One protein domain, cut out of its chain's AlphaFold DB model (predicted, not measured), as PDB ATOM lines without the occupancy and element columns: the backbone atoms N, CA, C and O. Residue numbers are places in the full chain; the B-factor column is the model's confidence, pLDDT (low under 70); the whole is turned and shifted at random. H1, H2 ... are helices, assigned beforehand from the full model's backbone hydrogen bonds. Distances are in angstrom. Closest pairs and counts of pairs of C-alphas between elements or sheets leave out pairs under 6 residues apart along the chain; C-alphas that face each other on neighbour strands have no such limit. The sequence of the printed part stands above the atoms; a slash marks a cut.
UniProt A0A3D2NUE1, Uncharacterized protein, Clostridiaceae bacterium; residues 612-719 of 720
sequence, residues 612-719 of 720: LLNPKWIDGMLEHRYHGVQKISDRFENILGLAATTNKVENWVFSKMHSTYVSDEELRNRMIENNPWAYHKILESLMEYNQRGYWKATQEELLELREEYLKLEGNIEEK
ATOM      1  N   LEU A 612     305.820 387.405 471.500       96.81
ATOM      2  CA  LEU A 612     304.847 387.442 470.410       96.81
ATOM      3  C   LEU A 612     304.988 388.645 469.475       96.81
ATOM      4  O   LEU A 612     304.566 388.538 468.331       96.81
ATOM      5  N   LEU A 613     305.547 389.764 469.929       97.62
ATOM      6  CA  LEU A 613     305.752 390.952 469.099       97.62
ATOM      7  C   LEU A 613     307.218 391.181 468.714       97.62
ATOM      8  O   LEU A 613     307.485 392.117 467.966       97.62
ATOM      9  N   ASN A 614     308.156 390.378 469.225       98.06
ATOM     10  CA  ASN A 614     309.579 390.550 468.958       98.06
ATOM     11  C   ASN A 614     309.969 389.814 467.663       98.06
ATOM     12  O   ASN A 614     309.932 388.579 467.646       98.06
ATOM     13  N   PRO A 615     310.421 390.523 466.610       97.31
ATOM     14  CA  PRO A 615     310.820 389.898 465.352       97.31
ATOM     15  C   PRO A 615     311.898 388.821 465.517       97.31
ATOM     16  O   PRO A 615     311.773 387.761 464.920       97.31
ATOM     17  N   LYS A 616     312.893 389.014 466.400       96.94
ATOM     18  CA  LYS A 616     313.942 388.005 466.644       96.94
ATOM     19  C   LYS A 616     313.373 386.689 467.167       96.94
ATOM     20  O   LYS A 616     313.845 385.618 466.793       96.94
ATOM     21  N   TRP A 617     312.376 386.766 468.049       97.50
ATOM     22  CA  TRP A 617     311.720 385.575 468.580       97.50
ATOM     23  C   TRP A 617     310.883 384.885 467.500       97.50
ATOM     24  O   TRP A 617     310.977 383.670 467.331       97.50
ATOM     25  N   ILE A 618     310.092 385.666 466.755       97.88
ATOM     26  CA  ILE A 618     309.240 385.166 465.672       97.88
ATOM     27  C   ILE A 618     310.098 384.479 464.610       97.88
ATOM     28  O   ILE A 618     309.854 383.320 464.284       97.88
ATOM     29  N   ASP A 619     311.133 385.155 464.115       97.25
ATOM     30  CA  ASP A 619     312.020 384.628 463.081       97.25
ATOM     31  C   ASP A 619     312.745 383.368 463.550       97.25
ATOM     32  O   ASP A 619     312.699 382.360 462.845       97.25
ATOM     33  N   GLY A 620     313.290 383.372 464.772       96.06
ATOM     34  CA  GLY A 620     313.921 382.188 465.354       96.06
ATOM     35  C   GLY A 620     312.959 381.001 465.469       96.06
ATOM     36  O   GLY A 620     313.341 379.863 465.216       96.06
ATOM     37  N   MET A 621     311.680 381.227 465.789       97.19
ATOM     38  CA  MET A 621     310.683 380.151 465.748       97.19
ATOM     39  C   MET A 621     310.450 379.654 464.316       97.19
ATOM     40  O   MET A 621     310.354 378.446 464.102       97.19
ATOM     41  N   LEU A 622     310.382 380.548 463.327       97.00
ATOM     42  CA  LEU A 622     310.100 380.197 461.930       97.00
ATOM     43  C   LEU A 622     311.237 379.502 461.189       97.00
ATOM     44  O   LEU A 622     310.967 378.875 460.160       97.00
ATOM     45  N   GLU A 623     312.454 379.531 461.723       95.12
ATOM     46  CA  GLU A 623     313.551 378.664 461.279       95.12
ATOM     47  C   GLU A 623     313.209 377.173 461.471       95.12
ATOM     48  O   GLU A 623     313.633 376.318 460.690       95.12
ATOM     49  N   HIS A 624     312.349 376.846 462.445       95.50
ATOM     50  CA  HIS A 624     311.873 375.485 462.685       95.50
ATOM     51  C   HIS A 624     310.528 375.235 462.003       95.50
ATOM     52  O   HIS A 624     309.450 375.497 462.552       95.50
ATOM     53  N   ARG A 625     310.584 374.642 460.806       91.62
ATOM     54  CA  ARG A 625     309.386 374.263 460.047       91.62
ATOM     55  C   ARG A 625     308.428 373.416 460.895       91.62
ATOM     56  O   ARG A 625     308.847 372.561 461.674       91.62
ATOM     57  N   TYR A 626     307.129 373.619 460.694       92.94
ATOM     58  CA  TYR A 626     306.031 372.961 461.404       92.94
ATOM     59  C   TYR A 626     305.916 373.315 462.898       92.94
ATOM     60  O   TYR A 626     304.911 373.906 463.305       92.94
ATOM     61  N   HIS A 627     306.925 372.982 463.710       94.38
ATOM     62  CA  HIS A 627     306.891 373.161 465.166       94.38
ATOM     63  C   HIS A 627     307.047 374.618 465.612       94.38
ATOM     64  O   HIS A 627     306.498 374.975 466.649       94.38
ATOM     65  N   GLY A 628     307.718 375.473 464.839       96.38
ATOM     66  CA  GLY A 628     307.823 376.904 465.126       96.38
ATOM     67  C   GLY A 628     306.465 377.598 465.186       96.38
ATOM     68  O   GLY A 628     306.094 378.190 466.196       96.38
ATOM     69  N   VAL A 629     305.666 377.428 464.131       97.50
ATOM     70  CA  VAL A 629     304.291 377.955 464.043       97.50
ATOM     71  C   VAL A 629     303.395 377.343 465.119       97.50
ATOM     72  O   VAL A 629     302.579 378.042 465.712       97.50
ATOM     73  N   GLN A 630     303.564 376.048 465.413       95.94
ATOM     74  CA  GLN A 630     302.854 375.397 466.516       95.94
ATOM     75  C   GLN A 630     303.180 376.080 467.847       95.94
ATOM     76  O   GLN A 630     302.274 376.410 468.603       95.94
ATOM     77  N   LYS A 631     304.460 376.366 468.106       95.56
ATOM     78  CA  LYS A 631     304.885 377.052 469.325       95.56
ATOM     79  C   LYS A 631     304.337 378.469 469.400       95.56
ATOM     80  O   LYS A 631     303.923 378.856 470.485       95.56
ATOM     81  N   ILE A 632     304.259 379.200 468.290       97.38
ATOM     82  CA  ILE A 632     303.572 380.499 468.233       97.38
ATOM     83  C   ILE A 632     302.083 380.341 468.570       97.38
ATOM     84  O   ILE A 632     301.575 381.054 469.430       97.38
ATOM     85  N   SER A 633     301.396 379.373 467.957       97.19
ATOM     86  CA  SER A 633     299.978 379.097 468.217       97.19
ATOM     87  C   SER A 633     299.699 378.748 469.683       97.19
ATOM     88  O   SER A 633     298.727 379.259 470.238       97.19
ATOM     89  N   ASP A 634     300.575 377.974 470.337       95.25
ATOM     90  CA  ASP A 634     300.466 377.656 471.768       95.25
ATOM     91  C   ASP A 634     300.390 378.943 472.626       95.25
ATOM     92  O   ASP A 634     299.647 379.002 473.603       95.25
ATOM     93  N   ARG A 635     301.100 380.021 472.249       96.38
ATOM     94  CA  ARG A 635     301.076 381.292 473.001       96.38
ATOM     95  C   ARG A 635     299.755 382.033 472.841       96.38
ATOM     96  O   ARG A 635     299.336 382.698 473.780       96.38
ATOM     97  N   PHE A 636     299.088 381.920 471.693       97.31
ATOM     98  CA  PHE A 636     297.741 382.473 471.536       97.31
ATOM     99  C   PHE A 636     296.778 381.770 472.506       97.31
ATOM    100  O   PHE A 636     296.104 382.427 473.292       97.31
ATOM    101  N   GLU A 637     296.807 380.439 472.573       95.06
ATOM    102  CA  GLU A 637     296.009 379.705 473.563       95.06
ATOM    103  C   GLU A 637     296.335 380.128 475.009       95.06
ATOM    104  O   GLU A 637     295.430 380.364 475.811       95.06
ATOM    105  N   ASN A 638     297.614 380.327 475.337       95.88
ATOM    106  CA  ASN A 638     298.010 380.801 476.665       95.88
ATOM    107  C   ASN A 638     297.485 382.210 476.979       95.88
ATOM    108  O   ASN A 638     297.064 382.466 478.108       95.88
ATOM    109  N   ILE A 639     297.480 383.122 476.002       96.75
ATOM    110  CA  ILE A 639     296.893 384.461 476.157       96.75
ATOM    111  C   ILE A 639     295.381 384.364 476.397       96.75
ATOM    112  O   ILE A 639     294.872 385.089 477.254       96.75
ATOM    113  N   LEU A 640     294.672 383.443 475.727       95.06
ATOM    114  CA  LEU A 640     293.261 383.158 476.027       95.06
ATOM    115  C   LEU A 640     293.086 382.746 477.489       95.06
ATOM    116  O   LEU A 640     292.251 383.306 478.199       95.06
ATOM    117  N   GLY A 641     293.889 381.779 477.940       94.50
ATOM    118  CA  GLY A 641     293.853 381.269 479.308       94.50
ATOM    119  C   GLY A 641     294.124 382.364 480.337       94.50
ATOM    120  O   GLY A 641     293.384 382.497 481.314       94.50
ATOM    121  N   LEU A 642     295.132 383.208 480.103       95.12
ATOM    122  CA  LEU A 642     295.443 384.363 480.949       95.12
ATOM    123  C   LEU A 642     294.294 385.377 480.971       95.12
ATOM    124  O   LEU A 642     293.914 385.836 482.047       95.12
ATOM    125  N   ALA A 643     293.705 385.704 479.818       94.38
ATOM    126  CA  ALA A 643     292.568 386.619 479.739       94.38
ATOM    127  C   ALA A 643     291.360 386.085 480.519       94.38
ATOM    128  O   ALA A 643     290.800 386.811 481.338       94.38
ATOM    129  N   ALA A 644     291.030 384.803 480.350       92.88
ATOM    130  CA  ALA A 644     289.889 384.165 481.002       92.88
ATOM    131  C   ALA A 644     290.056 383.991 482.519       92.88
ATOM    132  O   ALA A 644     289.083 384.018 483.271       92.88
ATOM    133  N   THR A 645     291.291 383.816 482.987       91.69
ATOM    134  CA  THR A 645     291.571 383.554 484.406       91.69
ATOM    135  C   THR A 645     291.889 384.809 485.217       91.69
ATOM    136  O   THR A 645     291.601 384.868 486.414       91.69
ATOM    137  N   THR A 646     292.474 385.829 484.586       90.00
ATOM    138  CA  THR A 646     292.910 387.061 485.265       90.00
ATOM    139  C   THR A 646     292.023 388.255 484.926       90.00
ATOM    140  O   THR A 646     291.792 389.120 485.777       90.00
ATOM    141  N   ASN A 647     291.498 388.303 483.695       87.56
ATOM    142  CA  ASN A 647     290.817 389.462 483.118       87.56
ATOM    143  C   ASN A 647     291.683 390.740 483.225       87.56
ATOM    144  O   ASN A 647     291.199 391.817 483.575       87.56
ATOM    145  N   LYS A 648     292.997 390.563 483.011       90.00
ATOM    146  CA  LYS A 648     294.063 391.578 483.109       90.00
ATOM    147  C   LYS A 648     294.881 391.729 481.817       90.00
ATOM    148  O   LYS A 648     295.937 392.352 481.827       90.00
ATOM    149  N   VAL A 649     294.418 391.144 480.711       95.56
ATOM    150  CA  VAL A 649     295.051 391.305 479.395       95.56
ATOM    151  C   VAL A 649     294.439 392.523 478.710       95.56
ATOM    152  O   VAL A 649     293.239 392.549 478.441       95.56
ATOM    153  N   GLU A 650     295.257 393.541 478.457       95.44
ATOM    154  CA  GLU A 650     294.818 394.810 477.874       95.44
ATOM    155  C   GLU A 650     294.398 394.675 476.401       95.44
ATOM    156  O   GLU A 650     294.960 393.892 475.636       95.44
ATOM    157  N   ASN A 651     293.443 395.502 475.962       96.38
ATOM    158  CA  ASN A 651     292.881 395.409 474.608       96.38
ATOM    159  C   ASN A 651     293.933 395.594 473.500       96.38
ATOM    160  O   ASN A 651     293.842 394.969 472.443       96.38
ATOM    161  N   TRP A 652     294.930 396.453 473.739       96.50
ATOM    162  CA  TRP A 652     295.976 396.753 472.762       96.50
ATOM    163  C   TRP A 652     296.811 395.517 472.402       96.50
ATOM    164  O   TRP A 652     297.290 395.430 471.271       96.50
ATOM    165  N   VAL A 653     296.950 394.557 473.328       97.56
ATOM    166  CA  VAL A 653     297.694 393.307 473.120       97.56
ATOM    167  C   VAL A 653     297.094 392.536 471.951       97.56
ATOM    168  O   VAL A 653     297.805 392.186 471.012       97.56
ATOM    169  N   PHE A 654     295.774 392.342 471.964       97.94
ATOM    170  CA  PHE A 654     295.063 391.609 470.920       97.94
ATOM    171  C   PHE A 654     295.132 392.316 469.564       97.94
ATOM    172  O   PHE A 654     295.448 391.679 468.562       97.94
ATOM    173  N   SER A 655     294.923 393.637 469.532       97.44
ATOM    174  CA  SER A 655     295.041 394.422 468.295       97.44
ATOM    175  C   SER A 655     296.464 394.410 467.725       97.44
ATOM    176  O   SER A 655     296.643 394.335 466.510       97.44
ATOM    177  N   LYS A 656     297.504 394.418 468.570       97.31
ATOM    178  CA  LYS A 656     298.890 394.265 468.101       97.31
ATOM    179  C   LYS A 656     299.188 392.853 467.612       97.31
ATOM    180  O   LYS A 656     299.820 392.721 466.573       97.31
ATOM    181  N   MET A 657     298.687 391.816 468.283       98.12
ATOM    182  CA  MET A 657     298.791 390.439 467.787       98.12
ATOM    183  C   MET A 657     298.092 390.274 466.432       98.12
ATOM    184  O   MET A 657     298.653 389.650 465.538       98.12
ATOM    185  N   HIS A 658     296.917 390.877 466.242       98.31
ATOM    186  CA  HIS A 658     296.252 390.923 464.940       98.31
ATOM    187  C   HIS A 658     297.121 391.630 463.891       98.31
ATOM    188  O   HIS A 658     297.444 391.043 462.863       98.31
ATOM    189  N   SER A 659     297.575 392.854 464.173       97.25
ATOM    190  CA  SER A 659     298.411 393.622 463.241       97.25
ATOM    191  C   SER A 659     299.694 392.886 462.846       97.25
ATOM    192  O   SER A 659     300.100 392.972 461.693       97.25
ATOM    193  N   THR A 660     300.332 392.174 463.779       97.81
ATOM    194  CA  THR A 660     301.565 391.427 463.513       97.81
ATOM    195  C   THR A 660     301.302 390.130 462.757       97.81
ATOM    196  O   THR A 660     301.982 389.872 461.781       97.81
ATOM    197  N   TYR A 661     300.345 389.298 463.175       98.19
ATOM    198  CA  TYR A 661     300.201 387.946 462.614       98.19
ATOM    199  C   TYR A 661     299.164 387.827 461.500       98.19
ATOM    200  O   TYR A 661     299.201 386.845 460.765       98.19
ATOM    201  N   VAL A 662     298.239 388.783 461.396       97.69
ATOM    202  CA  VAL A 662     297.170 388.788 460.393       97.69
ATOM    203  C   VAL A 662     297.437 389.847 459.342       97.69
ATOM    204  O   VAL A 662     297.469 389.483 458.178       97.69
ATOM    205  N   SER A 663     297.677 391.108 459.715       97.81
ATOM    206  CA  SER A 663     297.819 392.190 458.727       97.81
ATOM    207  C   SER A 663     299.168 392.189 457.989       97.81
ATOM    208  O   SER A 663     299.248 392.650 456.851       97.81
ATOM    209  N   ASP A 664     300.228 391.639 458.588       97.81
ATOM    210  CA  ASP A 664     301.513 391.431 457.910       97.81
ATOM    211  C   ASP A 664     301.422 390.250 456.928       97.81
ATOM    212  O   ASP A 664     301.417 389.078 457.313       97.81
ATOM    213  N   GLU A 665     301.341 390.564 455.635       97.12
ATOM    214  CA  GLU A 665     301.237 389.570 454.567       97.12
ATOM    215  C   GLU A 665     302.477 388.680 454.437       97.12
ATOM    216  O   GLU A 665     302.347 387.487 454.148       97.12
ATOM    217  N   GLU A 666     303.674 389.214 454.675       97.44
ATOM    218  CA  GLU A 666     304.906 388.438 454.554       97.44
ATOM    219  C   GLU A 666     304.983 387.389 455.664       97.44
ATOM    220  O   GLU A 666     305.186 386.196 455.392       97.44
ATOM    221  N   LEU A 667     304.755 387.810 456.911       97.56
ATOM    222  CA  LEU A 667     304.754 386.902 458.053       97.56
ATOM    223  C   LEU A 667     303.638 385.859 457.932       97.56
ATOM    224  O   LEU A 667     303.885 384.664 458.121       97.56
ATOM    225  N   ARG A 668     302.429 386.285 457.552       96.62
ATOM    226  CA  ARG A 668     301.289 385.394 457.307       96.62
ATOM    227  C   ARG A 668     301.629 384.297 456.298       96.62
ATOM    228  O   ARG A 668     301.418 383.116 456.579       96.62
ATOM    229  N   ASN A 669     302.214 384.655 455.157       96.31
ATOM    230  CA  ASN A 669     302.581 383.687 454.123       96.31
ATOM    231  C   ASN A 669     303.644 382.688 454.611       96.31
ATOM    232  O   ASN A 669     303.488 381.481 454.403       96.31
ATOM    233  N   ARG A 670     304.669 383.158 455.339       97.00
ATOM    234  CA  ARG A 670     305.686 382.288 455.965       97.00
ATOM    235  C   ARG A 670     305.061 381.295 456.952       97.00
ATOM    236  O   ARG A 670     305.421 380.116 456.964       97.00
ATOM    237  N   MET A 671     304.100 381.743 457.762       97.06
ATOM    238  CA  MET A 671     303.381 380.899 458.726       97.06
ATOM    239  C   MET A 671     302.550 379.814 458.030       97.06
ATOM    240  O   MET A 671     302.615 378.645 458.422       97.06
ATOM    241  N   ILE A 672     301.811 380.181 456.979       96.12
ATOM    242  CA  ILE A 672     300.982 379.256 456.192       96.12
ATOM    243  C   ILE A 672     301.847 378.194 455.507       96.12
ATOM    244  O   ILE A 672     301.488 377.014 455.515       96.12
ATOM    245  N   GLU A 673     302.994 378.576 454.939       95.19
ATOM    246  CA  GLU A 673     303.922 377.633 454.306       95.19
ATOM    247  C   GLU A 673     304.516 376.638 455.318       95.19
ATOM    248  O   GLU A 673     304.639 375.436 455.040       95.19
ATOM    249  N   ASN A 674     304.855 377.128 456.512       96.06
ATOM    250  CA  ASN A 674     305.450 376.312 457.560       96.06
ATOM    251  C   ASN A 674     304.445 375.363 458.225       96.06
ATOM    252  O   ASN A 674     304.789 374.198 458.457       96.06
ATOM    253  N   ASN A 675     303.239 375.836 458.562       96.44
ATOM    254  CA  ASN A 675     302.177 375.027 459.167       96.44
ATOM    255  C   ASN A 675     300.787 375.690 459.027       96.44
ATOM    256  O   ASN A 675     300.384 376.472 459.896       96.44
ATOM    257  N   PRO A 676     299.996 375.340 457.998       95.75
ATOM    258  CA  PRO A 676     298.693 375.966 457.785       95.75
ATOM    259  C   PRO A 676     297.692 375.635 458.904       95.75
ATOM    260  O   PRO A 676     296.862 376.468 459.246       95.75
ATOM    261  N   TRP A 677     297.806 374.462 459.533       95.06
ATOM    262  CA  TRP A 677     296.917 374.026 460.616       95.06
ATOM    263  C   TRP A 677     297.126 374.822 461.905       95.06
ATOM    264  O   TRP A 677     296.167 375.257 462.538       95.06
ATOM    265  N   ALA A 678     298.385 375.037 462.293       95.88
ATOM    266  CA  ALA A 678     298.692 375.859 463.459       95.88
ATOM    267  C   ALA A 678     298.335 377.332 463.210       95.88
ATOM    268  O   ALA A 678     297.821 377.996 464.107       95.88
ATOM    269  N   TYR A 679     298.539 377.831 461.986       97.38
ATOM    270  CA  TYR A 679     298.106 379.180 461.628       97.38
ATOM    271  C   TYR A 679     296.573 379.324 461.641       97.38
ATOM    272  O   TYR A 679     296.058 380.308 462.164       97.38
ATOM    273  N   HIS A 680     295.826 378.308 461.199       96.00
ATOM    274  CA  HIS A 680     294.365 378.283 461.332       96.00
ATOM    275  C   HIS A 680     293.919 378.438 462.794       96.00
ATOM    276  O   HIS A 680     293.069 379.271 463.105       96.00
ATOM    277  N   LYS A 681     294.563 377.717 463.721       95.31
ATOM    278  CA  LYS A 681     294.293 377.829 465.165       95.31
ATOM    279  C   LYS A 681     294.589 379.229 465.727       95.31
ATOM    280  O   LYS A 681     293.897 379.680 466.642       95.31
ATOM    281  N   ILE A 682     295.581 379.942 465.185       97.31
ATOM    282  CA  ILE A 682     295.858 381.347 465.542       97.31
ATOM    283  C   ILE A 682     294.666 382.241 465.177       97.31
ATOM    284  O   ILE A 682     294.198 383.008 466.022       97.31
ATOM    285  N   LEU A 683     294.139 382.107 463.955       97.44
ATOM    286  CA  LEU A 683     292.978 382.879 463.502       97.44
ATOM    287  C   LEU A 683     291.730 382.562 464.336       97.44
ATOM    288  O   LEU A 683     291.035 383.481 464.772       97.44
ATOM    289  N   GLU A 684     291.488 381.283 464.633       95.75
ATOM    290  CA  GLU A 684     290.400 380.876 465.531       95.75
ATOM    291  C   GLU A 684     290.516 381.518 466.917       95.75
ATOM    292  O   GLU A 684     289.515 381.972 467.469       95.75
ATOM    293  N   SER A 685     291.727 381.561 467.480       96.06
ATOM    294  CA  SER A 685     291.965 382.134 468.809       96.06
ATOM    295  C   SER A 685     291.649 383.633 468.827       96.06
ATOM    296  O   SER A 685     290.986 384.115 469.743       96.06
ATOM    297  N   LEU A 686     292.048 384.369 467.781       97.06
ATOM    298  CA  LEU A 686     291.715 385.790 467.629       97.06
ATOM    299  C   LEU A 686     290.202 386.023 467.531       97.06
ATOM    300  O   LEU A 686     289.670 386.924 468.185       97.06
ATOM    301  N   MET A 687     289.490 385.193 466.764       96.00
ATOM    302  CA  MET A 687     288.029 385.264 466.692       96.00
ATOM    303  C   MET A 687     287.387 384.984 468.053       96.00
ATOM    304  O   MET A 687     286.454 385.683 468.453       96.00
ATOM    305  N   GLU A 688     287.903 383.996 468.781       95.56
ATOM    306  CA  GLU A 688     287.415 383.620 470.104       95.56
ATOM    307  C   GLU A 688     287.601 384.742 471.134       95.56
ATOM    308  O   GLU A 688     286.675 385.007 471.905       95.56
ATOM    309  N   TYR A 689     288.723 385.474 471.110       96.50
ATOM    310  CA  TYR A 689     288.907 386.644 471.983       96.50
ATOM    311  C   TYR A 689     287.789 387.668 471.809       96.50
ATOM    312  O   TYR A 689     287.297 388.224 472.794       96.50
ATOM    313  N   ASN A 690     287.378 387.926 470.564       96.06
ATOM    314  CA  ASN A 690     286.304 388.869 470.278       96.06
ATOM    315  C   ASN A 690     284.935 388.318 470.688       96.06
ATOM    316  O   ASN A 690     284.173 389.018 471.354       96.06
ATOM    317  N   GLN A 691     284.641 387.059 470.352       94.69
ATOM    318  CA  GLN A 691     283.372 386.405 470.696       94.69
ATOM    319  C   GLN A 691     283.136 386.339 472.210       94.69
ATOM    320  O   GLN A 691     282.007 386.526 472.662       94.69
ATOM    321  N   ARG A 692     284.197 386.124 472.997       94.50
ATOM    322  CA  ARG A 692     284.145 386.103 474.468       94.50
ATOM    323  C   ARG A 692     284.233 387.491 475.112       94.50
ATOM    324  O   ARG A 692     284.105 387.607 476.326       94.50
ATOM    325  N   GLY A 693     284.422 388.550 474.323       94.88
ATOM    326  CA  GLY A 693     284.452 389.935 474.801       94.88
ATOM    327  C   GLY A 693     285.782 390.399 475.406       94.88
ATOM    328  O   GLY A 693     285.833 391.504 475.945       94.88
ATOM    329  N   TYR A 694     286.851 389.604 475.296       95.81
ATOM    330  CA  TYR A 694     288.202 389.993 475.723       95.81
ATOM    331  C   TYR A 694     288.827 391.017 474.779       95.81
ATOM    332  O   TYR A 694     289.446 391.981 475.226       95.81
ATOM    333  N   TRP A 695     288.616 390.841 473.474       97.44
ATOM    334  CA  TRP A 695     289.112 391.754 472.452       97.44
ATOM    335  C   TRP A 695     287.981 392.581 471.844       97.44
ATOM    336  O   TRP A 695     287.080 392.070 471.174       97.44
ATOM    337  N   LYS A 696     288.053 393.897 472.033       96.88
ATOM    338  CA  LYS A 696     287.180 394.889 471.398       96.88
ATOM    339  C   LYS A 696     287.768 395.297 470.048       96.88
ATOM    340  O   LYS A 696     288.253 396.415 469.888       96.88
ATOM    341  N   ALA A 697     287.739 394.362 469.106       95.94
ATOM    342  CA  ALA A 697     288.195 394.573 467.740       95.94
ATOM    343  C   ALA A 697     287.361 395.643 467.015       95.94
ATOM    344  O   ALA A 697     286.137 395.733 467.180       95.94
ATOM    345  N   THR A 698     288.020 396.430 466.175       97.06
ATOM    346  CA  THR A 698     287.374 397.307 465.198       97.06
ATOM    347  C   THR A 698     286.701 396.487 464.094       97.06
ATOM    348  O   THR A 698     286.992 395.309 463.888       97.06
ATOM    349  N   GLN A 699     285.776 397.105 463.353       95.75
ATOM    350  CA  GLN A 699     285.123 396.421 462.229       95.75
ATOM    351  C   GLN A 699     286.118 396.046 461.125       95.75
ATOM    352  O   GLN A 699     285.942 395.015 460.489       95.75
ATOM    353  N   GLU A 700     287.153 396.859 460.920       96.25
ATOM    354  CA  GLU A 700     288.196 396.608 459.924       96.25
ATOM    355  C   GLU A 700     289.034 395.379 460.292       96.25
ATOM    356  O   GLU A 700     289.117 394.452 459.490       96.25
ATOM    357  N   GLU A 701     289.523 395.299 461.536       96.94
ATOM    358  CA  GLU A 701     290.245 394.118 462.041       96.94
ATOM    359  C   GLU A 701     289.393 392.838 461.926       96.94
ATOM    360  O   GLU A 701     289.873 391.786 461.515       96.94
ATOM    361  N   LEU A 702     288.094 392.906 462.244       95.81
ATOM    362  CA  LEU A 702     287.215 391.734 462.146       95.81
ATOM    363  C   LEU A 702     286.942 391.291 460.709       95.81
ATOM    364  O   LEU A 702     286.742 390.097 460.476       95.81
ATOM    365  N   LEU A 703     286.864 392.230 459.766       96.44
ATOM    366  CA  LEU A 703     286.673 391.908 458.355       96.44
ATOM    367  C   LEU A 703     287.921 391.227 457.794       96.44
ATOM    368  O   LEU A 703     287.794 390.140 457.233       96.44
ATOM    369  N   GLU A 704     289.103 391.800 458.034       96.88
ATOM    370  CA  GLU A 704     290.384 391.225 457.606       96.88
ATOM    371  C   GLU A 704     290.572 389.805 458.166       96.88
ATOM    372  O   GLU A 704     290.802 388.856 457.414       96.88
ATOM    373  N   LEU A 705     290.350 389.625 459.473       95.81
ATOM    374  CA  LEU A 705     290.454 388.321 460.128       95.81
ATOM    375  C   LEU A 705     289.523 387.262 459.513       95.81
ATOM    376  O   LEU A 705     289.916 386.105 459.353       95.81
ATOM    377  N   ARG A 706     288.284 387.633 459.167       95.12
ATOM    378  CA  ARG A 706     287.314 386.714 458.545       95.12
ATOM    379  C   ARG A 706     287.691 386.358 457.116       95.12
ATOM    380  O   ARG A 706     287.531 385.203 456.727       95.12
ATOM    381  N   GLU A 707     288.164 387.328 456.342       95.31
ATOM    382  CA  GLU A 707     288.607 387.084 454.971       95.31
ATOM    383  C   GLU A 707     289.791 386.115 454.937       95.31
ATOM    384  O   GLU A 707     289.759 385.144 454.179       95.31
ATOM    385  N   GLU A 708     290.802 386.325 455.784       95.25
ATOM    386  CA  GLU A 708     291.974 385.446 455.838       95.25
ATOM    387  C   GLU A 708     291.640 384.046 456.364       95.25
ATOM    388  O   GLU A 708     292.160 383.056 455.848       95.25
ATOM    389  N   TYR A 709     290.720 383.940 457.326       94.56
ATOM    390  CA  TYR A 709     290.228 382.649 457.807       94.56
ATOM    391  C   TYR A 709     289.569 381.834 456.687       94.56
ATOM    392  O   TYR A 709     289.962 380.695 456.445       94.56
ATOM    393  N   LEU A 710     288.627 382.435 455.949       93.69
ATOM    394  CA  LEU A 710     287.914 381.756 454.860       93.69
ATOM    395  C   LEU A 710     288.852 381.353 453.713       93.69
ATOM    396  O   LEU A 710     288.710 380.268 453.148       93.69
ATOM    397  N   LYS A 711     289.829 382.206 453.374       92.31
ATOM    398  CA  LYS A 711     290.857 381.886 452.369       92.31
ATOM    399  C   LYS A 711     291.686 380.671 452.790       92.31
ATOM    400  O   LYS A 711     291.975 379.807 451.962       92.31
ATOM    401  N   LEU A 712     292.089 380.604 454.058       92.00
ATOM    402  CA  LEU A 712     292.905 379.508 454.574       92.00
ATOM    403  C   LEU A 712     292.128 378.191 454.652       92.00
ATOM    404  O   LEU A 712     292.667 377.164 454.245       92.00
ATOM    405  N   GLU A 713     290.888 378.222 455.142       89.69
ATOM    406  CA  GLU A 713     290.014 377.048 455.246       89.69
ATOM    407  C   GLU A 713     289.828 376.383 453.873       89.69
ATOM    408  O   GLU A 713     290.124 375.196 453.724       89.69
ATOM    409  N   GLY A 714     289.506 377.167 452.834       85.75
ATOM    410  CA  GLY A 714     289.401 376.655 451.462       85.75
ATOM    411  C   GLY A 714     290.692 375.994 450.957       85.75
ATOM    412  O   GLY A 714     290.656 374.904 450.389       85.75
ATOM    413  N   ASN A 715     291.855 376.594 451.231       83.81
ATOM    414  CA  ASN A 715     293.156 376.040 450.830       83.81
ATOM    415  C   ASN A 715     293.523 374.737 451.559       83.81
ATOM    416  O   ASN A 715     294.289 373.921 451.034       83.81
ATOM    417  N   ILE A 716     293.070 374.581 452.803       86.50
ATOM    418  CA  ILE A 716     293.318 373.394 453.619       86.50
ATOM    419  C   ILE A 716     292.422 372.244 453.150       86.50
ATOM    420  O   ILE A 716     292.923 371.135 452.956       86.50
ATOM    421  N   GLU A 717     291.132 372.507 452.932       78.38
ATOM    422  CA  GLU A 717     290.170 371.505 452.462       78.38
ATOM    423  C   GLU A 717     290.518 370.962 451.070       78.38
ATOM    424  O   GLU A 717     290.397 369.763 450.847       78.38
ATOM    425  N   GLU A 718     291.028 371.794 450.153       77.31
ATOM    426  CA  GLU A 718     291.476 371.344 448.822       77.31
ATOM    427  C   GLU A 718     292.682 370.382 448.856       77.31
ATOM    428  O   GLU A 718     292.942 369.680 447.875       77.31
ATOM    429  N   LYS A 719     293.453 370.364 449.953       67.50
ATOM    430  CA  LYS A 719     294.662 369.532 450.113       67.50
ATOM    431  C   LYS A 719     294.425 368.215 450.862       67.50
ATOM    432  O   LYS A 719     295.331 367.376 450.850       67.50
TER     433      LYS A 719
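What this domain is: This is residues 612 to 719 of the 720 residues of an uncharacterized protein of Clostridiaceae bacterium (UniProt A0A3D2NUE1). Long H2 and, opposite it, H6 pack on the core helix H5; H3 packs on H5 too, with short H1 and H4 near where H2 begins. Printed are 108 residues with six named helices, H1 to H6 in order, all helix. The whole is compact, with a radius of gyration of the C-alphas of 13.2 A, spanning 36 by 28 by 20 A.

How they stand to each other: H2, residues 627 to 646, touches H5, residues 676 to 691, at a shallow tilt of 16 degrees, closest at C-alphas 630 and 678, 5.2 A. H6, residues 699 to 717, forms a hairpin with H5. Every O i to N i+4 pair is within hydrogen-bond range except in H2, 15 of 16, and H3, residues 651 to 663, 8 of 9.

Where its parts are: H1, residues 615 to 622, begins at C-alpha (310.820, 389.898, 465.352). H4 is residues 665 to 674. H2 measures 28.2 A from first to last C-alpha. H6 ends at C-alpha (290.170, 371.505, 452.462).

The domain as a whole: The printed part has no cut and no long link; residue 719 has pLDDT under 70.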